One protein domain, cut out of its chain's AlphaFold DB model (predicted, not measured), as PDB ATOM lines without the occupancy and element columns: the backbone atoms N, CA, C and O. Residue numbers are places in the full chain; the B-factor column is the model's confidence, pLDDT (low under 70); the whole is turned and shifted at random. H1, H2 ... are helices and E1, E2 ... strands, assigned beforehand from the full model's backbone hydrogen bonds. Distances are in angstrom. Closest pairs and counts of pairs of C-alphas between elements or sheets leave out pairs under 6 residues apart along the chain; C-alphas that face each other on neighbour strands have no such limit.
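AT A GLANCE: This is residues 108 to 252 of the 265 residues of an uncharacterized protein of Streptomyces sp. CNZ287 (UniProt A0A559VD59). A twisted sheet of five strands makes the core, and one of its faces is covered in part by the helix H2 and in part by the small hairpin E1 and E2, set side by side. Part of the long link from E4 to E5, residues 160 to 167, runs on the other side of the sheet, and the short helix H1 sits by the ends of E6 and E7. The printed part has 145 residues, with seven named strands and two named helices in the order E1 E2 E3 E4 E5 H1 E6 E7 H2; the large sheet runs E3 E4 E5 E7 E6, all antiparallel. The class is mixed, helices and strands, with 61 residues in named elements, under half. It is compact, with a radius of gyration of the C-alphas of 13.9 A, and rounded, spanning 38 by 33 by 28 A.

IN THESE COORDINATES: E1, residues 108 to 111, begins at C-alpha 108 (-36.783, -10.038, -2.681). E2 is residues 117 to 121, E3 residues 126 to 131 and E4 residues 139 to 144. E5, residues 175 to 183, is 25.9 A long. H1 is residues 199 to 203. E6, residues 208 to 214, is 19.6 A long, and E7, residues 223 to 231, 26.2 A. H2, residues 238 to 247, is 14.1 A long and ends at C-alpha 247 (-31.862, -12.632, 9.002).

HOW THE PARTS SIT: E3, E4 and E5 form a meander, each strand the antiparallel neighbour of the one before; N 128 and O 142 are 2.9 A apart, N 141 and O 179 2.9 A. E5 and E7 pair through N 178 and O 228, 2.8 A, and the hairpin E6 and E7 through N 210 and O 229, 2.8 A. E5, H1 and E6 are a split strand-helix-strand unit, two strands running the same way with E7 between them; its crossover is right-handed. H1 only grazes the sheet; the closest C-alphas of H1 and E7, Cys 201 and Cys 230, are 5.4 A apart. H2 is on the sheet at a height of 9.0 A, making two layers, a helix on one face of a sheet; it lies over E7 and runs along it at 15 degrees on the local plane. The hairpin E1 and E2, with N 109 and O 119 2.8 A apart, forms a sandwich with the large sheet, two sheets face to face, their planes 16 degrees apart. The closest C-alphas of E2 and H2, Val 121 and Val 245, are 5.7 A apart. In H1 and H2 every O i to N i+4 pair is within hydrogen-bond range.

THE WHOLE: The C-alphas farthest apart, Pro 135 and Asn 236, are 40.2 A apart. The printed part has no cut. The links E4 to E5 and E5 to H1 are long, 30 and 15 residues. Residues 250 to 251 pair antiparallel with residues 117 to 118 of E2. The mean pLDDT of the printed part is 92.1; residues 160 and 165 to 167 are under 70.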
ATOM      1  N   GLU A 108     -36.392  -8.696  -3.091       95.56
ATOM      2  CA  GLU A 108     -36.783 -10.038  -2.681       95.56
ATOM      3  C   GLU A 108     -36.344 -11.055  -3.741       95.56
ATOM      4  O   GLU A 108     -36.580 -10.902  -4.940       95.56
ATOM      5  N   THR A 109     -35.699 -12.118  -3.281       95.62
ATOM      6  CA  THR A 109     -35.307 -13.276  -4.075       95.62
ATOM      7  C   THR A 109     -36.039 -14.505  -3.556       95.62
ATOM      8  O   THR A 109     -36.114 -14.720  -2.347       95.62
ATOM      9  N   ARG A 110     -36.497 -15.365  -4.473       96.62
ATOM     10  CA  ARG A 110     -37.101 -16.668  -4.168       96.62
ATOM     11  C   ARG A 110     -36.243 -17.807  -4.725       96.62
ATOM     12  O   ARG A 110     -35.869 -17.787  -5.894       96.62
ATOM     13  N   LEU A 111     -35.951 -18.800  -3.888       95.75
ATOM     14  CA  LEU A 111     -35.212 -20.021  -4.217       95.75
ATOM     15  C   LEU A 111     -36.177 -21.214  -4.192       95.75
ATOM     16  O   LEU A 111     -36.282 -21.925  -3.191       95.75
ATOM     17  N   THR A 112     -36.907 -21.415  -5.289       94.31
ATOM     18  CA  THR A 112     -38.020 -22.378  -5.384       94.31
ATOM     19  C   THR A 112     -37.613 -23.813  -5.049       94.31
ATOM     20  O   THR A 112     -38.295 -24.505  -4.296       94.31
ATOM     21  N   GLU A 113     -36.443 -24.250  -5.504       94.56
ATOM     22  CA  GLU A 113     -35.926 -25.606  -5.288       94.56
ATOM     23  C   GLU A 113     -35.462 -25.850  -3.842       94.56
ATOM     24  O   GLU A 113     -35.223 -26.992  -3.446       94.56
ATOM     25  N   LEU A 114     -35.369 -24.793  -3.030       94.94
ATOM     26  CA  LEU A 114     -35.149 -24.866  -1.587       94.94
ATOM     27  C   LEU A 114     -36.457 -24.668  -0.812       94.94
ATOM     28  O   LEU A 114     -36.465 -23.981   0.202       94.94
ATOM     29  N   SER A 115     -37.546 -25.299  -1.260       93.44
ATOM     30  CA  SER A 115     -38.877 -25.184  -0.633       93.44
ATOM     31  C   SER A 115     -39.396 -23.743  -0.602       93.44
ATOM     32  O   SER A 115     -39.879 -23.288   0.428       93.44
ATOM     33  N   ASP A 116     -39.236 -23.013  -1.709       94.38
ATOM     34  CA  ASP A 116     -39.645 -21.604  -1.819       94.38
ATOM     35  C   ASP A 116     -39.048 -20.696  -0.727       94.38
ATOM     36  O   ASP A 116     -39.684 -19.752  -0.257       94.38
ATOM     37  N   LEU A 117     -37.796 -20.957  -0.330       96.44
ATOM     38  CA  LEU A 117     -37.054 -20.083   0.576       96.44
ATOM     39  C   LEU A 117     -36.919 -18.689  -0.051       96.44
ATOM     40  O   LEU A 117     -36.355 -18.536  -1.135       96.44
ATOM     41  N   THR A 118     -37.406 -17.673   0.650       97.44
ATOM     42  CA  THR A 118     -37.298 -16.266   0.252       97.44
ATOM     43  C   THR A 118     -36.328 -15.518   1.151       97.44
ATOM     44  O   THR A 118     -36.124 -15.885   2.311       97.44
ATOM     45  N   LEU A 119     -35.683 -14.501   0.586       97.25
ATOM     46  CA  LEU A 119     -34.688 -13.676   1.258       97.25
ATOM     47  C   LEU A 119     -34.575 -12.315   0.571       97.25
ATOM     48  O   LEU A 119     -34.655 -12.216  -0.653       97.25
ATOM     49  N   GLU A 120     -34.387 -11.278   1.374       97.75
ATOM     50  CA  GLU A 120     -34.118  -9.916   0.928       97.75
ATOM     51  C   GLU A 120     -32.612  -9.777   0.694       97.75
ATOM     52  O   GLU A 120     -31.791 -10.101   1.558       97.75
ATOM     53  N   VAL A 121     -32.240  -9.356  -0.513       97.19
ATOM     54  CA  VAL A 121     -30.842  -9.232  -0.930       97.19
ATOM     55  C   VAL A 121     -30.552  -7.805  -1.387       97.19
ATOM     56  O   VAL A 121     -31.407  -7.196  -2.037       97.19
ATOM     57  N   PRO A 122     -29.350  -7.264  -1.116       96.38
ATOM     58  CA  PRO A 122     -29.014  -5.919  -1.548       96.38
ATOM     59  C   PRO A 122     -29.108  -5.773  -3.066       96.38
ATOM     60  O   PRO A 122     -28.816  -6.700  -3.829       96.38
ATOM     61  N   ALA A 123     -29.457  -4.571  -3.523       93.25
ATOM     62  CA  ALA A 123     -29.536  -4.276  -4.949       93.25
ATOM     63  C   ALA A 123     -28.248  -4.684  -5.697       93.25
ATOM     64  O   ALA A 123     -27.132  -4.326  -5.306       93.25
ATOM     65  N   GLY A 124     -28.416  -5.407  -6.807       92.94
ATOM     66  CA  GLY A 124     -27.318  -5.900  -7.646       92.94
ATOM     67  C   GLY A 124     -26.757  -7.266  -7.240       92.94
ATOM     68  O   GLY A 124     -25.926  -7.811  -7.969       92.94
ATOM     69  N   TRP A 125     -27.219  -7.843  -6.128       96.50
ATOM     70  CA  TRP A 125     -26.957  -9.245  -5.822       96.50
ATOM     71  C   TRP A 125     -27.763 -10.148  -6.753       96.50
ATOM     72  O   TRP A 125     -28.809  -9.767  -7.278       96.50
ATOM     73  N   SER A 126     -27.261 -11.357  -6.980       95.56
ATOM     74  CA  SER A 126     -27.963 -12.369  -7.760       95.56
ATOM     75  C   SER A 126     -28.030 -13.687  -7.014       95.56
ATOM     76  O   SER A 126     -27.232 -13.960  -6.115       95.56
ATOM     77  N   SER A 127     -29.008 -14.497  -7.390       95.62
ATOM     78  CA  SER A 127     -29.352 -15.728  -6.705       95.62
ATOM     79  C   SER A 127     -29.626 -16.849  -7.696       95.62
ATOM     80  O   SER A 127     -30.017 -16.607  -8.839       95.62
ATOM     81  N   ARG A 128     -29.339 -18.085  -7.284       94.06
ATOM     82  CA  ARG A 128     -29.550 -19.273  -8.111       94.06
ATOM     83  C   ARG A 128     -29.559 -20.544  -7.279       94.06
ATOM     84  O   ARG A 128     -28.778 -20.682  -6.349       94.06
ATOM     85  N   THR A 129     -30.364 -21.511  -7.678       93.94
ATOM     86  CA  THR A 129     -30.328 -22.887  -7.184       93.94
ATOM     87  C   THR A 129     -29.622 -23.795  -8.188       93.94
ATOM     88  O   THR A 129     -29.644 -23.565  -9.398       93.94
ATOM     89  N   VAL A 130     -28.930 -24.814  -7.684       92.31
ATOM     90  CA  VAL A 130     -28.227 -25.800  -8.509       92.31
ATOM     91  C   VAL A 130     -28.480 -27.187  -7.941       92.31
ATOM     92  O   VAL A 130     -28.326 -27.407  -6.736       92.31
ATOM     93  N   ARG A 131     -28.841 -28.134  -8.812       92.62
ATOM     94  CA  ARG A 131     -28.966 -29.542  -8.434       92.62
ATOM     95  C   ARG A 131     -27.585 -30.158  -8.235       92.62
ATOM     96  O   ARG A 131     -26.707 -30.016  -9.086       92.62
ATOM     97  N   THR A 132     -27.396 -30.867  -7.133       90.50
ATOM     98  CA  THR A 132     -26.172 -31.628  -6.856       90.50
ATOM     99  C   THR A 132     -26.211 -33.010  -7.500       90.50
ATOM    100  O   THR A 132     -27.275 -33.525  -7.845       90.50
ATOM    101  N   ASP A 133     -25.043 -33.632  -7.647       89.81
ATOM    102  CA  ASP A 133     -24.896 -35.047  -8.013       89.81
ATOM    103  C   ASP A 133     -25.085 -36.006  -6.820       89.81
ATOM    104  O   ASP A 133     -24.856 -37.210  -6.948       89.81
ATOM    105  N   SER A 134     -25.535 -35.495  -5.665       86.75
ATOM    106  CA  SER A 134     -25.938 -36.316  -4.524       86.75
ATOM    107  C   SER A 134     -26.949 -37.384  -4.969       86.75
ATOM    108  O   SER A 134     -27.883 -37.055  -5.704       86.75
ATOM    109  N   PRO A 135     -26.863 -38.633  -4.468       83.44
ATOM    110  CA  PRO A 135     -27.845 -39.679  -4.765       83.44
ATOM    111  C   PRO A 135     -29.295 -39.278  -4.455       83.44
ATOM    112  O   PRO A 135     -30.226 -39.824  -5.037       83.44
ATOM    113  N   LYS A 136     -29.487 -38.324  -3.536       84.38
ATOM    114  CA  LYS A 136     -30.803 -37.798  -3.147       84.38
ATOM    115  C   LYS A 136     -31.293 -36.646  -4.031       84.38
ATOM    116  O   LYS A 136     -32.398 -36.165  -3.817       84.38
ATOM    117  N   GLY A 137     -30.481 -36.177  -4.982       83.75
ATOM    118  CA  GLY A 137     -30.815 -35.045  -5.845       83.75
ATOM    119  C   GLY A 137     -31.001 -33.732  -5.080       83.75
ATOM    120  O   GLY A 137     -31.886 -32.954  -5.417       83.75
ATOM    121  N   GLU A 138     -30.203 -33.500  -4.030       90.94
ATOM    122  CA  GLU A 138     -30.296 -32.286  -3.208       90.94
ATOM    123  C   GLU A 138     -30.012 -31.024  -4.033       90.94
ATOM    124  O   GLU A 138     -29.183 -31.039  -4.949       90.94
ATOM    125  N   TYR A 139     -30.653 -29.917  -3.667       93.12
ATOM    126  CA  TYR A 139     -30.377 -28.600  -4.232       93.12
ATOM    127  C   TYR A 139     -29.527 -27.766  -3.277       93.12
ATOM    128  O   TYR A 139     -29.632 -27.870  -2.052       93.12
ATOM    129  N   VAL A 140     -28.690 -26.913  -3.857       93.25
ATOM    130  CA  VAL A 140     -27.925 -25.889  -3.144       93.25
ATOM    131  C   VAL A 140     -28.342 -24.532  -3.686       93.25
ATOM    132  O   VAL A 140     -28.387 -24.335  -4.899       93.25
ATOM    133  N   GLY A 141     -28.646 -23.601  -2.788       94.88
ATOM    134  CA  GLY A 141     -28.920 -22.211  -3.124       94.88
ATOM    135  C   GLY A 141     -27.653 -21.376  -3.033       94.88
ATOM    136  O   GLY A 141     -26.856 -21.539  -2.113       94.88
ATOM    137  N   TYR A 142     -27.486 -20.462  -3.970       95.56
ATOM    138  CA  TYR A 142     -26.418 -19.483  -4.017       95.56
ATOM    139  C   TYR A 142     -27.018 -18.092  -4.040       95.56
ATOM    140  O   TYR A 142     -27.970 -17.837  -4.774       95.56
ATOM    141  N   VAL A 143     -26.420 -17.192  -3.273       96.88
ATOM    142  CA  VAL A 143     -26.703 -15.759  -3.305       96.88
ATOM    143  C   VAL A 143     -25.364 -15.039  -3.295       96.88
ATOM    144  O   VAL A 143     -24.515 -15.352  -2.466       96.88
ATOM    145  N   ALA A 144     -25.125 -14.119  -4.222       96.44
ATOM    146  CA  ALA A 144     -23.827 -13.467  -4.343       96.44
ATOM    147  C   ALA A 144     -23.936 -11.999  -4.735       96.44
ATOM    148  O   ALA A 144     -24.832 -11.611  -5.482       96.44
ATOM    149  N   SER A 145     -22.936 -11.213  -4.341       95.94
ATOM    150  CA  SER A 145     -22.777  -9.803  -4.722       95.94
ATOM    151  C   SER A 145     -22.316  -9.600  -6.181       95.94
ATOM    152  O   SER A 145     -21.812  -8.538  -6.544       95.94
ATOM    153  N   LEU A 146     -22.407 -10.641  -7.016       93.94
ATOM    154  CA  LEU A 146     -22.019 -10.662  -8.426       93.94
ATOM    155  C   LEU A 146     -22.986 -11.548  -9.219       93.94
ATOM    156  O   LEU A 146     -23.678 -12.380  -8.640       93.94
ATOM    157  N   SER A 147     -22.992 -11.412 -10.547       92.62
ATOM    158  CA  SER A 147     -23.838 -12.223 -11.434       92.62
ATOM    159  C   SER A 147     -23.404 -13.695 -11.488       92.62
ATOM    160  O   SER A 147     -22.310 -14.024 -11.962       92.62
ATOM    161  N   LEU A 148     -24.285 -14.583 -11.034       90.12
ATOM    162  CA  LEU A 148     -24.101 -16.031 -11.057       90.12
ATOM    163  C   LEU A 148     -24.320 -16.579 -12.477       90.12
ATOM    164  O   LEU A 148     -25.409 -16.467 -13.037       90.12
ATOM    165  N   ARG A 149     -23.291 -17.192 -13.074       83.62
ATOM    166  CA  ARG A 149     -23.422 -17.836 -14.391       83.62
ATOM    167  C   ARG A 149     -24.163 -19.175 -14.297       83.62
ATOM    168  O   ARG A 149     -24.122 -19.816 -13.243       83.62
ATOM    169  N   PRO A 150     -24.764 -19.642 -15.409       81.69
ATOM    170  CA  PRO A 150     -25.112 -21.045 -15.585       81.69
ATOM    171  C   PRO A 150     -23.913 -21.944 -15.249       81.69
ATOM    172  O   PRO A 150     -22.774 -21.639 -15.590       81.69
ATOM    173  N   SER A 151     -24.186 -23.034 -14.546       75.81
ATOM    174  CA  SER A 151     -23.227 -24.020 -14.045       75.81
ATOM    175  C   SER A 151     -23.696 -25.352 -14.609       75.81
ATOM    176  O   SER A 151     -24.917 -25.519 -14.712       75.81
ATOM    177  N   PRO A 152     -22.789 -26.256 -15.013       77.69
ATOM    178  CA  PRO A 152     -23.180 -27.588 -15.448       77.69
ATOM    179  C   PRO A 152     -24.025 -28.276 -14.369       77.69
ATOM    180  O   PRO A 152     -23.689 -28.253 -13.185       77.69
ATOM    181  N   GLU A 153     -25.135 -28.871 -14.797       79.69
ATOM    182  CA  GLU A 153     -26.045 -29.626 -13.940       79.69
ATOM    183  C   GLU A 153     -25.985 -31.117 -14.311       79.69
ATOM    184  O   GLU A 153     -26.083 -31.444 -15.498       79.69
ATOM    185  N   PRO A 154     -25.840 -32.034 -13.334       84.19
ATOM    186  CA  PRO A 154     -25.699 -31.783 -11.896       84.19
ATOM    187  C   PRO A 154     -24.310 -31.242 -11.522       84.19
ATOM    188  O   PRO A 154     -23.310 -31.582 -12.153       84.19
ATOM    189  N   CYS A 155     -24.240 -30.425 -10.469       85.31
ATOM    190  CA  CYS A 155     -22.952 -29.955  -9.978       85.31
ATOM    191  C   CYS A 155     -22.215 -31.075  -9.225       85.31
ATOM    192  O   CYS A 155     -22.799 -31.638  -8.291       85.31
ATOM    193  N   PRO A 156     -20.939 -31.349  -9.560       84.25
ATOM    194  CA  PRO A 156     -20.136 -32.339  -8.858       84.25
ATOM    195  C   PRO A 156     -19.908 -31.934  -7.400       84.25
ATOM    196  O   PRO A 156     -19.348 -30.861  -7.123       84.25
ATOM    197  N   THR A 157     -20.317 -32.789  -6.465       83.38
ATOM    198  CA  THR A 157     -20.134 -32.556  -5.032       83.38
ATOM    199  C   THR A 157     -18.837 -33.150  -4.505       83.38
ATOM    200  O   THR A 157     -18.383 -34.225  -4.893       83.38
ATOM    201  N   GLY A 158     -18.197 -32.410  -3.601       75.06
ATOM    202  CA  GLY A 158     -17.075 -32.907  -2.822       75.06
ATOM    203  C   GLY A 158     -17.533 -33.885  -1.740       75.06
ATOM    204  O   GLY A 158     -18.720 -34.082  -1.503       75.06
ATOM    205  N   ALA A 159     -16.579 -34.454  -1.001       71.75
ATOM    206  CA  ALA A 159     -16.871 -35.343   0.130       71.75
ATOM    207  C   ALA A 159     -17.709 -34.683   1.252       71.75
ATOM    208  O   ALA A 159     -18.283 -35.379   2.081       71.75
ATOM    209  N   ASP A 160     -17.770 -33.352   1.292       68.75
ATOM    210  CA  ASP A 160     -18.596 -32.550   2.204       68.75
ATOM    211  C   ASP A 160     -19.993 -32.221   1.631       68.75
ATOM    212  O   ASP A 160     -20.779 -31.485   2.237       68.75
ATOM    213  N   GLY A 161     -20.319 -32.761   0.452       70.62
ATOM    214  CA  GLY A 161     -21.563 -32.495  -0.264       70.62
ATOM    215  C   GLY A 161     -21.652 -31.069  -0.811       70.62
ATOM    216  O   GLY A 161     -22.739 -30.635  -1.187       70.62
ATOM    217  N   THR A 162     -20.550 -30.308  -0.816       72.88
ATOM    218  CA  THR A 162     -20.528 -28.971  -1.418       72.88
ATOM    219  C   THR A 162     -20.263 -29.084  -2.909       72.88
ATOM    220  O   THR A 162     -19.381 -29.821  -3.347       72.88
ATOM    221  N   CYS A 163     -21.045 -28.359  -3.701       80.00
ATOM    222  CA  CYS A 163     -20.818 -28.253  -5.133       80.00
ATOM    223  C   CYS A 163     -19.460 -27.570  -5.372       80.00
ATOM    224  O   CYS A 163     -19.185 -26.480  -4.865       80.00
ATOM    225  N   THR A 164     -18.582 -28.270  -6.093       71.62
ATOM    226  CA  THR A 164     -17.156 -27.922  -6.228       71.62
ATOM    227  C   THR A 164     -16.875 -26.879  -7.300       71.62
ATOM    228  O   THR A 164     -15.751 -26.389  -7.392       71.62
ATOM    229  N   THR A 165     -17.883 -26.521  -8.095       69.50
ATOM    230  CA  THR A 165     -17.789 -25.501  -9.137       69.50
ATOM    231  C   THR A 165     -18.419 -24.207  -8.626       69.50
ATOM    232  O   THR A 165     -19.621 -23.999  -8.819       69.50
ATOM    233  N   PRO A 166     -17.662 -23.325  -7.941       65.56
ATOM    234  CA  PRO A 166     -18.198 -22.028  -7.581       65.56
ATOM    235  C   PRO A 166     -18.527 -21.229  -8.854       65.56
ATOM    236  O   PRO A 166     -17.853 -21.364  -9.879       65.56
ATOM    237  N   PRO A 167     -19.555 -20.374  -8.800       66.19
ATOM    238  CA  PRO A 167     -20.112 -19.710  -9.977       66.19
ATOM    239  C   PRO A 167     -19.182 -18.668 -10.628       66.19
ATOM    240  O   PRO A 167     -19.466 -18.242 -11.750       66.19
ATOM    241  N   ARG A 168     -18.092 -18.254  -9.961       75.12
ATOM    242  CA  ARG A 168     -16.986 -17.414 -10.465       75.12
ATOM    243  C   ARG A 168     -15.958 -17.179  -9.351       75.12
ATOM    244  O   ARG A 168     -16.263 -17.399  -8.182       75.12
ATOM    245  N   GLU A 169     -14.777 -16.688  -9.716       90.81
ATOM    246  CA  GLU A 169     -13.881 -16.035  -8.757       90.81
ATOM    247  C   GLU A 169     -14.563 -14.762  -8.231       90.81
ATOM    248  O   GLU A 169     -15.079 -13.949  -9.008       90.81
ATOM    249  N   LEU A 170     -14.628 -14.624  -6.909       93.06
ATOM    250  CA  LEU A 170     -15.207 -13.474  -6.237       93.06
ATOM    251  C   LEU A 170     -14.309 -12.254  -6.484       93.06
ATOM    252  O   LEU A 170     -13.096 -12.334  -6.280       93.06
ATOM    253  N   PRO A 171     -14.869 -11.101  -6.895       93.88
ATOM    254  CA  PRO A 171     -14.095  -9.873  -6.974       93.88
ATOM    255  C   PRO A 171     -13.624  -9.457  -5.576       93.88
ATOM    256  O   PRO A 171     -14.083  -9.976  -4.557       93.88
ATOM    257  N   ARG A 172     -12.751  -8.447  -5.505       93.19
ATOM    258  CA  ARG A 172     -12.451  -7.792  -4.224       93.19
ATOM    259  C   ARG A 172     -13.755  -7.355  -3.562       93.19
ATOM    260  O   ARG A 172     -14.591  -6.742  -4.222       93.19
ATOM    261  N   ARG A 173     -13.896  -7.659  -2.269       93.81
ATOM    262  CA  ARG A 173     -15.132  -7.450  -1.490       93.81
ATOM    263  C   ARG A 173     -16.350  -8.238  -1.996       93.81
ATOM    264  O   ARG A 173     -17.485  -7.873  -1.720       93.81
ATOM    265  N   GLY A 174     -16.127  -9.298  -2.770       95.94
ATOM    266  CA  GLY A 174     -17.181 -10.208  -3.186       95.94
ATOM    267  C   GLY A 174     -17.653 -11.078  -2.025       95.94
ATOM    268  O   GLY A 174     -16.828 -11.597  -1.265       95.94
ATOM    269  N   THR A 175     -18.969 -11.268  -1.950       97.19
ATOM    270  CA  THR A 175     -19.636 -12.146  -0.986       97.19
ATOM    271  C   THR A 175     -20.385 -13.242  -1.730       97.19
ATOM    272  O   THR A 175     -21.116 -12.964  -2.681       97.19
ATOM    273  N   LEU A 176     -20.213 -14.488  -1.288       96.75
ATOM    274  CA  LEU A 176     -20.970 -15.649  -1.749       96.75
ATOM    275  C   LEU A 176     -21.590 -16.360  -0.548       96.75
ATOM    276  O   LEU A 176     -20.881 -16.876   0.311       96.75
ATOM    277  N   ILE A 177     -22.912 -16.433  -0.518       97.31
ATOM    278  CA  ILE A 177     -23.694 -17.185   0.456       97.31
ATOM    279  C   ILE A 177     -24.154 -18.481  -0.207       97.31
ATOM    280  O   ILE A 177     -24.772 -18.470  -1.269       97.31
ATOM    281  N   THR A 178     -23.844 -19.604   0.430       95.88
ATOM    282  CA  THR A 178     -24.305 -20.941   0.053       95.88
ATOM    283  C   THR A 178     -25.322 -21.419   1.081       95.88
ATOM    284  O   THR A 178     -25.041 -21.389   2.279       95.88
ATOM    285  N   LEU A 179     -26.485 -21.868   0.618       96.50
ATOM    286  CA  LEU A 179     -27.636 -22.255   1.427       96.50
ATOM    287  C   LEU A 179     -27.989 -23.720   1.165       96.50
ATOM    288  O   LEU A 179     -28.090 -24.149   0.013       96.50
ATOM    289  N   ARG A 180     -28.189 -24.489   2.235       95.12
ATOM    290  CA  ARG A 180     -28.630 -25.891   2.179       95.12
ATOM    291  C   ARG A 180     -29.714 -26.143   3.208       95.12
ATOM    292  O   ARG A 180     -29.582 -25.696   4.345       95.12
ATOM    293  N   LEU A 181     -30.734 -26.908   2.835       95.44
ATOM    294  CA  LEU A 181     -31.718 -27.392   3.796       95.44
ATOM    295  C   LEU A 181     -31.102 -28.492   4.666       95.44
ATOM    296  O   LEU A 181     -30.461 -29.419   4.172       95.44
ATOM    297  N   LEU A 182     -31.303 -28.371   5.972       94.56
ATOM    298  CA  LEU A 182     -31.037 -29.400   6.962       94.56
ATOM    299  C   LEU A 182     -32.372 -29.912   7.495       94.56
ATOM    300  O   LEU A 182     -33.291 -29.132   7.740       94.56
ATOM    301  N   TYR A 183     -32.444 -31.221   7.713       93.69
ATOM    302  CA  TYR A 183     -33.599 -31.877   8.311       93.69
ATOM    303  C   TYR A 183     -33.192 -32.544   9.627       93.69
ATOM    304  O   TYR A 183     -32.183 -33.251   9.683       93.69
ATOM    305  N   GLY A 184     -33.996 -32.347  10.669       92.25
ATOM    306  CA  GLY A 184     -33.812 -32.922  12.000       92.25
ATOM    307  C   GLY A 184     -33.566 -31.880  13.098       92.25
ATOM    308  O   GLY A 184     -33.468 -30.685  12.819       92.25
ATOM    309  N   PRO A 185     -33.469 -32.328  14.363       87.31
ATOM    310  CA  PRO A 185     -33.265 -31.440  15.497       87.31
ATOM    311  C   PRO A 185     -31.841 -30.884  15.465       87.31
ATOM    312  O   PRO A 185     -30.848 -31.608  15.604       87.31
ATOM    313  N   LYS A 186     -31.741 -29.582  15.246       90.88
ATOM    314  CA  LYS A 186     -30.497 -28.819  15.274       90.88
ATOM    315  C   LYS A 186     -30.768 -27.529  16.040       90.88
ATOM    316  O   LYS A 186     -31.877 -27.009  16.012       90.88
ATOM    317  N   GLU A 187     -29.802 -27.045  16.797       93.81
ATOM    318  CA  GLU A 187     -29.966 -25.771  17.492       93.81
ATOM    319  C   GLU A 187     -29.554 -24.646  16.534       93.81
ATOM    320  O   GLU A 187     -28.476 -24.747  15.934       93.81
ATOM    321  N   PRO A 188     -30.398 -23.622  16.309       94.94
ATOM    322  CA  PRO A 188     -30.018 -22.496  15.472       94.94
ATOM    323  C   PRO A 188     -28.878 -21.721  16.133       94.94
ATOM    324  O   PRO A 188     -28.847 -21.517  17.345       94.94
ATOM    325  N   ASP A 189     -27.944 -21.249  15.319       96.38
ATOM    326  CA  ASP A 189     -26.816 -20.483  15.819       96.38
ATOM    327  C   ASP A 189     -27.233 -19.044  16.151       96.38
ATOM    328  O   ASP A 189     -27.994 -18.442  15.384       96.38
ATOM    329  N   PRO A 190     -26.668 -18.432  17.209       95.38
ATOM    330  CA  PRO A 190     -26.985 -17.053  17.594       95.38
ATOM    331  C   PRO A 190     -26.451 -16.006  16.603       95.38
ATOM    332  O   PRO A 190     -26.858 -14.851  16.631       95.38
ATOM    333  N   GLY A 191     -25.517 -16.385  15.727       96.00
ATOM    334  CA  GLY A 191     -24.864 -15.479  14.785       96.00
ATOM    335  C   GLY A 191     -24.022 -16.234  13.766       96.00
ATOM    336  O   GLY A 191     -24.055 -17.464  13.725       96.00
ATOM    337  N   LEU A 192     -23.337 -15.508  12.881       97.88
ATOM    338  CA  LEU A 192     -22.312 -16.091  12.012       97.88
ATOM    339  C   LEU A 192     -21.061 -16.411  12.837       97.88
ATOM    340  O   LEU A 192     -20.643 -15.616  13.676       97.88
ATOM    341  N   ARG A 193     -20.459 -17.575  12.594       97.75
ATOM    342  CA  ARG A 193     -19.231 -18.018  13.263       97.75
ATOM    343  C   ARG A 193     -18.138 -18.284  12.247       97.75
ATOM    344  O   ARG A 193     -18.405 -18.821  11.176       97.75
ATOM    345  N   ASN A 194     -16.901 -17.986  12.623       97.31
ATOM    346  CA  ASN A 194     -15.729 -18.361  11.839       97.31
ATOM    347  C   ASN A 194     -15.609 -19.882  11.704       97.31
ATOM    348  O   ASN A 194     -15.856 -20.628  12.657       97.31
ATOM    349  N   ARG A 195     -15.178 -20.338  10.526       95.75
ATOM    350  CA  ARG A 195     -14.741 -21.719  10.283       95.75
ATOM    351  C   ARG A 195     -13.435 -21.748   9.506       95.75
ATOM    352  O   ARG A 195     -12.974 -20.747   8.972       95.75
ATOM    353  N   GLU A 196     -12.818 -22.924   9.457       96.00
ATOM    354  CA  GLU A 196     -11.712 -23.143   8.531       96.00
ATOM    355  C   GLU A 196     -12.214 -23.018   7.085       96.00
ATOM    356  O   GLU A 196     -13.283 -23.539   6.754       96.00
ATOM    357  N   LEU A 197     -11.418 -22.342   6.249       95.06
ATOM    358  CA  LEU A 197     -11.674 -22.176   4.821       95.06
ATOM    359  C   LEU A 197     -11.857 -23.536   4.140       95.06
ATOM    360  O   LEU A 197     -10.936 -24.355   4.063       95.06
ATOM    361  N   GLY A 198     -13.056 -23.750   3.626       90.88
ATOM    362  CA  GLY A 198     -13.423 -24.842   2.753       90.88
ATOM    363  C   GLY A 198     -12.850 -24.657   1.351       90.88
ATOM    364  O   GLY A 198     -12.528 -23.555   0.901       90.88
ATOM    365  N   LYS A 199     -12.740 -25.770   0.623       89.25
ATOM    366  CA  LYS A 199     -12.195 -25.774  -0.743       89.25
ATOM    367  C   LYS A 199     -13.012 -24.894  -1.685       89.25
ATOM    368  O   LYS A 199     -12.419 -24.168  -2.470       89.25
ATOM    369  N   ALA A 200     -14.342 -24.940  -1.587       88.25
ATOM    370  CA  ALA A 200     -15.224 -24.138  -2.430       88.25
ATOM    371  C   ALA A 200     -14.976 -22.632  -2.242       88.25
ATOM    372  O   ALA A 200     -14.868 -21.911  -3.230       88.25
ATOM    373  N   CYS A 201     -14.798 -22.174  -0.996       93.62
ATOM    374  CA  CYS A 201     -14.502 -20.772  -0.724       93.62
ATOM    375  C   CYS A 201     -13.124 -20.365  -1.260       93.62
ATOM    376  O   CYS A 201     -13.003 -19.349  -1.935       93.62
ATOM    377  N   VAL A 202     -12.100 -21.207  -1.067       93.19
ATOM    378  CA  VAL A 202     -10.754 -20.962  -1.617       93.19
ATOM    379  C   VAL A 202     -10.767 -20.889  -3.148       93.19
ATOM    380  O   VAL A 202     -10.165 -19.984  -3.716       93.19
ATOM    381  N   VAL A 203     -11.458 -21.812  -3.826       90.19
ATOM    382  CA  VAL A 203     -11.577 -21.809  -5.300       90.19
ATOM    383  C   VAL A 203     -12.337 -20.575  -5.788       90.19
ATOM    384  O   VAL A 203     -12.022 -20.047  -6.849       90.19
ATOM    385  N   ALA A 204     -13.290 -20.075  -5.002       91.69
ATOM    386  CA  ALA A 204     -13.980 -18.822  -5.277       91.69
ATOM    387  C   ALA A 204     -13.123 -17.571  -4.985       91.69
ATOM    388  O   ALA A 204     -13.643 -16.470  -5.095       91.69
ATOM    389  N   GLY A 205     -11.847 -17.692  -4.600       94.69
ATOM    390  CA  GLY A 205     -10.998 -16.544  -4.244       94.69
ATOM    391  C   GLY A 205     -11.277 -15.969  -2.847       94.69
ATOM    392  O   GLY A 205     -10.847 -14.864  -2.527       94.69
ATOM    393  N   GLY A 206     -12.002 -16.713  -2.013       95.94
ATOM    394  CA  GLY A 206     -12.305 -16.374  -0.629       95.94
ATOM    395  C   GLY A 206     -11.089 -16.387   0.291       95.94
ATOM    396  O   GLY A 206     -10.251 -17.290   0.222       95.94
ATOM    397  N   THR A 207     -11.028 -15.427   1.213       97.44
ATOM    398  CA  THR A 207     -10.025 -15.364   2.289       97.44
ATOM    399  C   THR A 207     -10.615 -15.599   3.673       97.44
ATOM    400  O   THR A 207      -9.868 -15.899   4.603       97.44
ATOM    401  N   GLU A 208     -11.934 -15.475   3.821       97.88
ATOM    402  CA  GLU A 208     -12.647 -15.727   5.071       97.88
ATOM    403  C   GLU A 208     -13.920 -16.535   4.804       97.88
ATOM    404  O   GLU A 208     -14.609 -16.315   3.807       97.88
ATOM    405  N   GLU A 209     -14.213 -17.492   5.685       97.62
ATOM    406  CA  GLU A 209     -15.428 -18.295   5.613       97.62
ATOM    407  C   GLU A 209     -16.115 -18.334   6.972       97.62
ATOM    408  O   GLU A 209     -15.534 -18.705   7.998       97.62
ATOM    409  N   LEU A 210     -17.387 -17.966   6.945       98.00
ATOM    410  CA  LEU A 210     -18.283 -17.959   8.084       98.00
ATOM    411  C   LEU A 210     -19.395 -18.972   7.840       98.00
ATOM    412  O   LEU A 210     -19.696 -19.346   6.706       98.00
ATOM    413  N   TRP A 211     -20.047 -19.407   8.905       97.94
ATOM    414  CA  TRP A 211     -21.212 -20.269   8.793       97.94
ATOM    415  C   TRP A 211     -22.194 -20.050   9.930       97.94
ATOM    416  O   TRP A 211     -21.837 -19.543  10.997       97.94
ATOM    417  N   ALA A 212     -23.431 -20.454   9.681       97.94
ATOM    418  CA  ALA A 212     -24.476 -20.532  10.678       97.94
ATOM    419  C   ALA A 212     -25.550 -21.535  10.267       97.94
ATOM    420  O   ALA A 212     -25.870 -21.675   9.087       97.94
ATOM    421  N   VAL A 213     -26.164 -22.166  11.256       98.00
ATOM    422  CA  VAL A 213     -27.465 -22.813  11.124       98.00
ATOM    423  C   VAL A 213     -28.547 -21.809  11.505       98.00
ATOM    424  O   VAL A 213     -28.456 -21.147  12.537       98.00
ATOM    425  N   ARG A 214     -29.570 -21.665  10.666       97.69
ATOM    426  CA  ARG A 214     -30.706 -20.767  10.888       97.69
ATOM    427  C   ARG A 214     -32.011 -21.540  10.837       97.69
ATOM    428  O   ARG A 214     -32.128 -22.525  10.111       97.69
ATOM    429  N   SER A 215     -32.998 -21.042  11.571       96.69
ATOM    430  CA  SER A 215     -34.390 -21.470  11.473       96.69
ATOM    431  C   SER A 215     -35.192 -20.312  10.872       96.69
ATOM    432  O   SER A 215     -35.572 -19.412  11.620       96.69
ATOM    433  N   PRO A 216     -35.374 -20.265   9.537       96.31
ATOM    434  CA  PRO A 216     -36.134 -19.200   8.885       96.31
ATOM    435  C   PRO A 216     -37.553 -19.074   9.444       96.31
ATOM    436  O   PRO A 216     -38.145 -20.061   9.891       96.31
ATOM    437  N   ALA A 217     -38.127 -17.873   9.371       95.25
ATOM    438  CA  ALA A 217     -39.533 -17.685   9.715       95.25
ATOM    439  C   ALA A 217     -40.421 -18.559   8.808       95.25
ATOM    440  O   ALA A 217     -40.151 -18.698   7.615       95.25
ATOM    441  N   GLY A 218     -41.461 -19.178   9.371       93.81
ATOM    442  CA  GLY A 218     -42.344 -20.088   8.628       93.81
ATOM    443  C   GLY A 218     -41.764 -21.484   8.357       93.81
ATOM    444  O   GLY A 218     -42.413 -22.283   7.687       93.81
ATOM    445  N   ALA A 219     -40.573 -21.812   8.870       93.19
ATOM    446  CA  ALA A 219     -40.025 -23.162   8.754       93.19
ATOM    447  C   ALA A 219     -40.895 -24.190   9.496       93.19
ATOM    448  O   ALA A 219     -41.309 -23.970  10.635       93.19
ATOM    449  N   ALA A 220     -41.127 -25.342   8.861       91.88
ATOM    450  CA  ALA A 220     -41.708 -26.499   9.534       91.88
ATOM    451  C   ALA A 220     -40.760 -27.035  10.622       91.88
ATOM    452  O   ALA A 220     -39.541 -26.843  10.555       91.88
ATOM    453  N   GLU A 221     -41.306 -27.744  11.613       91.56
ATOM    454  CA  GLU A 221     -40.508 -28.326  12.693       91.56
ATOM    455  C   GLU A 221     -39.390 -29.228  12.139       91.56
ATOM    456  O   GLU A 221     -39.612 -30.107  11.303       91.56
ATOM    457  N   GLY A 222     -38.159 -28.986  12.598       92.00
ATOM    458  CA  GLY A 222     -36.980 -29.727  12.155       92.00
ATOM    459  C   GLY A 222     -36.472 -29.366  10.754       92.00
ATOM    460  O   GLY A 222     -35.578 -30.055  10.269       92.00
ATOM    461  N   VAL A 223     -36.994 -28.321  10.099       94.56
ATOM    462  CA  VAL A 223     -36.428 -27.769   8.857       94.56
ATOM    463  C   VAL A 223     -35.562 -26.564   9.186       94.56
ATOM    464  O   VAL A 223     -36.009 -25.612   9.819       94.56
ATOM    465  N   GLN A 224     -34.308 -26.597   8.748       96.38
ATOM    466  CA  GLN A 224     -33.338 -25.534   9.006       96.38
ATOM    467  C   GLN A 224     -32.510 -25.239   7.767       96.38
ATOM    468  O   GLN A 224     -32.498 -26.011   6.811       96.38
ATOM    469  N   VAL A 225     -31.793 -24.120   7.785       97.12
ATOM    470  CA  VAL A 225     -30.904 -23.710   6.699       97.12
ATOM    471  C   VAL A 225     -29.480 -23.627   7.223       97.12
ATOM    472  O   VAL A 225     -29.179 -22.829   8.109       97.12
ATOM    473  N   LEU A 226     -28.585 -24.435   6.656       96.88
ATOM    474  CA  LEU A 226     -27.150 -24.230   6.787       96.88
ATOM    475  C   LEU A 226     -26.726 -23.151   5.794       96.88
ATOM    476  O   LEU A 226     -26.770 -23.368   4.582       96.88
ATOM    477  N   ALA A 227     -26.277 -22.022   6.321       97.56
ATOM    478  CA  ALA A 227     -25.674 -20.945   5.564       97.56
ATOM    479  C   ALA A 227     -24.151 -20.982   5.720       97.56
ATOM    480  O   ALA A 227     -23.625 -21.047   6.831       97.56
ATOM    481  N   THR A 228     -23.433 -20.925   4.603       97.12
ATOM    482  CA  THR A 228     -21.980 -20.719   4.559       97.12
ATOM    483  C   THR A 228     -21.700 -19.455   3.762       97.12
ATOM    484  O   THR A 228     -22.169 -19.333   2.634       97.12
ATOM    485  N   VAL A 229     -20.958 -18.515   4.339       97.69
ATOM    486  CA  VAL A 229     -20.633 -17.219   3.736       97.69
ATOM    487  C   VAL A 229     -19.144 -17.194   3.430       97.69
ATOM    488  O   VAL A 229     -18.327 -17.325   4.336       97.69
ATOM    489  N   CYS A 230     -18.798 -17.020   2.163       97.19
ATOM    490  CA  CYS A 230     -17.433 -16.872   1.685       97.19
ATOM    491  C   CYS A 230     -17.172 -15.414   1.296       97.19
ATOM    492  O   CYS A 230     -17.916 -14.847   0.490       97.19
ATOM    493  N   LEU A 231     -16.119 -14.823   1.862       97.69
ATOM    494  CA  LEU A 231     -15.735 -13.424   1.670       97.69
ATOM    495  C   LEU A 231     -14.334 -13.353   1.054       97.69
ATOM    496  O   LEU A 231     -13.388 -13.939   1.582       97.69
ATOM    497  N   ALA A 232     -14.187 -12.628  -0.058       96.56
ATOM    498  CA  ALA A 232     -12.918 -12.525  -0.795       96.56
ATOM    499  C   ALA A 232     -11.880 -11.605  -0.144       96.56
ATOM    500  O   ALA A 232     -10.689 -11.886  -0.141       96.56
ATOM    501  N   THR A 233     -12.307 -10.449   0.354       95.06
ATOM    502  CA  THR A 233     -11.462  -9.517   1.114       95.06
ATOM    503  C   THR A 233     -12.414  -8.657   1.936       95.06
ATOM    504  O   THR A 233     -12.846  -7.613   1.438       95.06
ATOM    505  N   PRO A 234     -12.846  -9.139   3.112       92.75
ATOM    506  CA  PRO A 234     -13.922  -8.499   3.850       92.75
ATOM    507  C   PRO A 234     -13.517  -7.100   4.310       92.75
ATOM    508  O   PRO A 234     -12.432  -6.888   4.851       92.75
ATOM    509  N   ALA A 235     -14.406  -6.142   4.082       93.06
ATOM    510  CA  ALA A 235     -14.358  -4.809   4.651       93.06
ATOM    511  C   ALA A 235     -15.271  -4.709   5.881       93.06
ATOM    512  O   ALA A 235     -16.107  -5.576   6.151       93.06
ATOM    513  N   ASN A 236     -15.134  -3.604   6.619       90.19
ATOM    514  CA  ASN A 236     -16.043  -3.283   7.715       90.19
ATOM    515  C   ASN A 236     -17.486  -3.237   7.188       90.19
ATOM    516  O   ASN A 236     -17.794  -2.441   6.304       90.19
ATOM    517  N   GLY A 237     -18.350  -4.086   7.743       93.50
ATOM    518  CA  GLY A 237     -19.768  -4.164   7.387       93.50
ATOM    519  C   GLY A 237     -20.157  -5.356   6.511       93.50
ATOM    520  O   GLY A 237     -21.310  -5.762   6.585       93.50
ATOM    521  N   ASP A 238     -19.232  -5.994   5.782       95.25
ATOM    522  CA  ASP A 238     -19.583  -7.098   4.866       95.25
ATOM    523  C   ASP A 238     -20.189  -8.306   5.632       95.25
ATOM    524  O   ASP A 238     -21.141  -8.944   5.184       95.25
ATOM    525  N   VAL A 239     -19.704  -8.579   6.852       96.62
ATOM    526  CA  VAL A 239     -20.272  -9.609   7.752       96.62
ATOM    527  C   VAL A 239     -21.664  -9.225   8.263       96.62
ATOM    528  O   VAL A 239     -22.528 -10.092   8.425       96.62
ATOM    529  N   ALA A 240     -21.889  -7.937   8.528       97.06
ATOM    530  CA  ALA A 240     -23.183  -7.437   8.977       97.06
ATOM    531  C   ALA A 240     -24.205  -7.509   7.835       97.06
ATOM    532  O   ALA A 240     -25.296  -8.018   8.053       97.06
ATOM    533  N   GLU A 241     -23.824  -7.121   6.614       96.75
ATOM    534  CA  GLU A 241     -24.659  -7.245   5.411       96.75
ATOM    535  C   GLU A 241     -25.052  -8.708   5.160       96.75
ATOM    536  O   GLU A 241     -26.236  -9.017   5.033       96.75
ATOM    537  N   ALA A 242     -24.093  -9.641   5.208       97.31
ATOM    538  CA  ALA A 242     -24.395 -11.069   5.099       97.31
ATOM    539  C   ALA A 242     -25.316 -11.563   6.230       97.31
ATOM    540  O   ALA A 242     -26.193 -12.396   5.998       97.31
ATOM    541  N   SER A 243     -25.146 -11.051   7.452       97.81
ATOM    542  CA  SER A 243     -26.023 -11.384   8.581       97.81
ATOM    543  C   SER A 243     -27.444 -10.857   8.379       97.81
ATOM    544  O   SER A 243     -28.383 -11.590   8.676       97.81
ATOM    545  N   THR A 244     -27.605  -9.647   7.837       97.44
ATOM    546  CA  THR A 244     -28.905  -9.057   7.487       97.44
ATOM    547  C   THR A 244     -29.617  -9.894   6.428       97.44
ATOM    548  O   THR A 244     -30.758 -10.295   6.647       97.44
ATOM    549  N   VAL A 245     -28.922 -10.269   5.345       97.81
ATOM    550  CA  VAL A 245     -29.479 -11.154   4.304       97.81
ATOM    551  C   VAL A 245     -29.965 -12.468   4.911       97.81
ATOM    552  O   VAL A 245     -31.091 -12.892   4.667       97.81
ATOM    553  N   LEU A 246     -29.158 -13.103   5.766       97.94
ATOM    554  CA  LEU A 246     -29.554 -14.348   6.432       97.94
ATOM    555  C   LEU A 246     -30.681 -14.159   7.459       97.94
ATOM    556  O   LEU A 246     -31.440 -15.094   7.703       97.94
ATOM    557  N   GLY A 247     -30.786 -12.982   8.074       97.50
ATOM    558  CA  GLY A 247     -31.862 -12.632   9.002       97.50
ATOM    559  C   GLY A 247     -33.217 -12.449   8.315       97.50
ATOM    560  O   GLY A 247     -34.241 -12.708   8.936       97.50
ATOM    561  N   SER A 248     -33.221 -12.075   7.031       97.62
ATOM    562  CA  SER A 248     -34.441 -11.911   6.223       97.62
ATOM    563  C   SER A 248     -35.058 -13.232   5.737       97.62
ATOM    564  O   SER A 248     -36.138 -13.236   5.147       97.62
ATOM    565  N   MET A 249     -34.381 -14.367   5.959       97.94
ATOM    566  CA  MET A 249     -34.823 -15.660   5.443       97.94
ATOM    567  C   MET A 249     -36.194 -16.061   5.994       97.94
ATOM    568  O   MET A 249     -36.398 -16.154   7.211       97.94
ATOM    569  N   ARG A 250     -37.102 -16.417   5.086       97.06
ATOM    570  CA  ARG A 250     -38.436 -16.924   5.420       97.06
ATOM    571  C   ARG A 250     -38.933 -17.921   4.376       97.06
ATOM    572  O   ARG A 250     -38.614 -17.802   3.193       97.06
ATOM    573  N   PHE A 251     -39.720 -18.893   4.810       94.88
ATOM    574  CA  PHE A 251     -40.471 -19.775   3.920       94.88
ATOM    575  C   PHE A 251     -41.855 -19.188   3.655       94.88
ATOM    576  O   PHE A 251     -42.466 -18.600   4.551       94.88
ATOM    577  N   ASP A 252     -42.352 -19.355   2.431       86.75
ATOM    578  CA  ASP A 252     -43.741 -19.037   2.117       86.75
ATOM    579  C   ASP A 252     -44.654 -20.021   2.879       86.75
ATOM    580  O   ASP A 252     -44.528 -21.232   2.685       86.75
TER     581      ASP A 252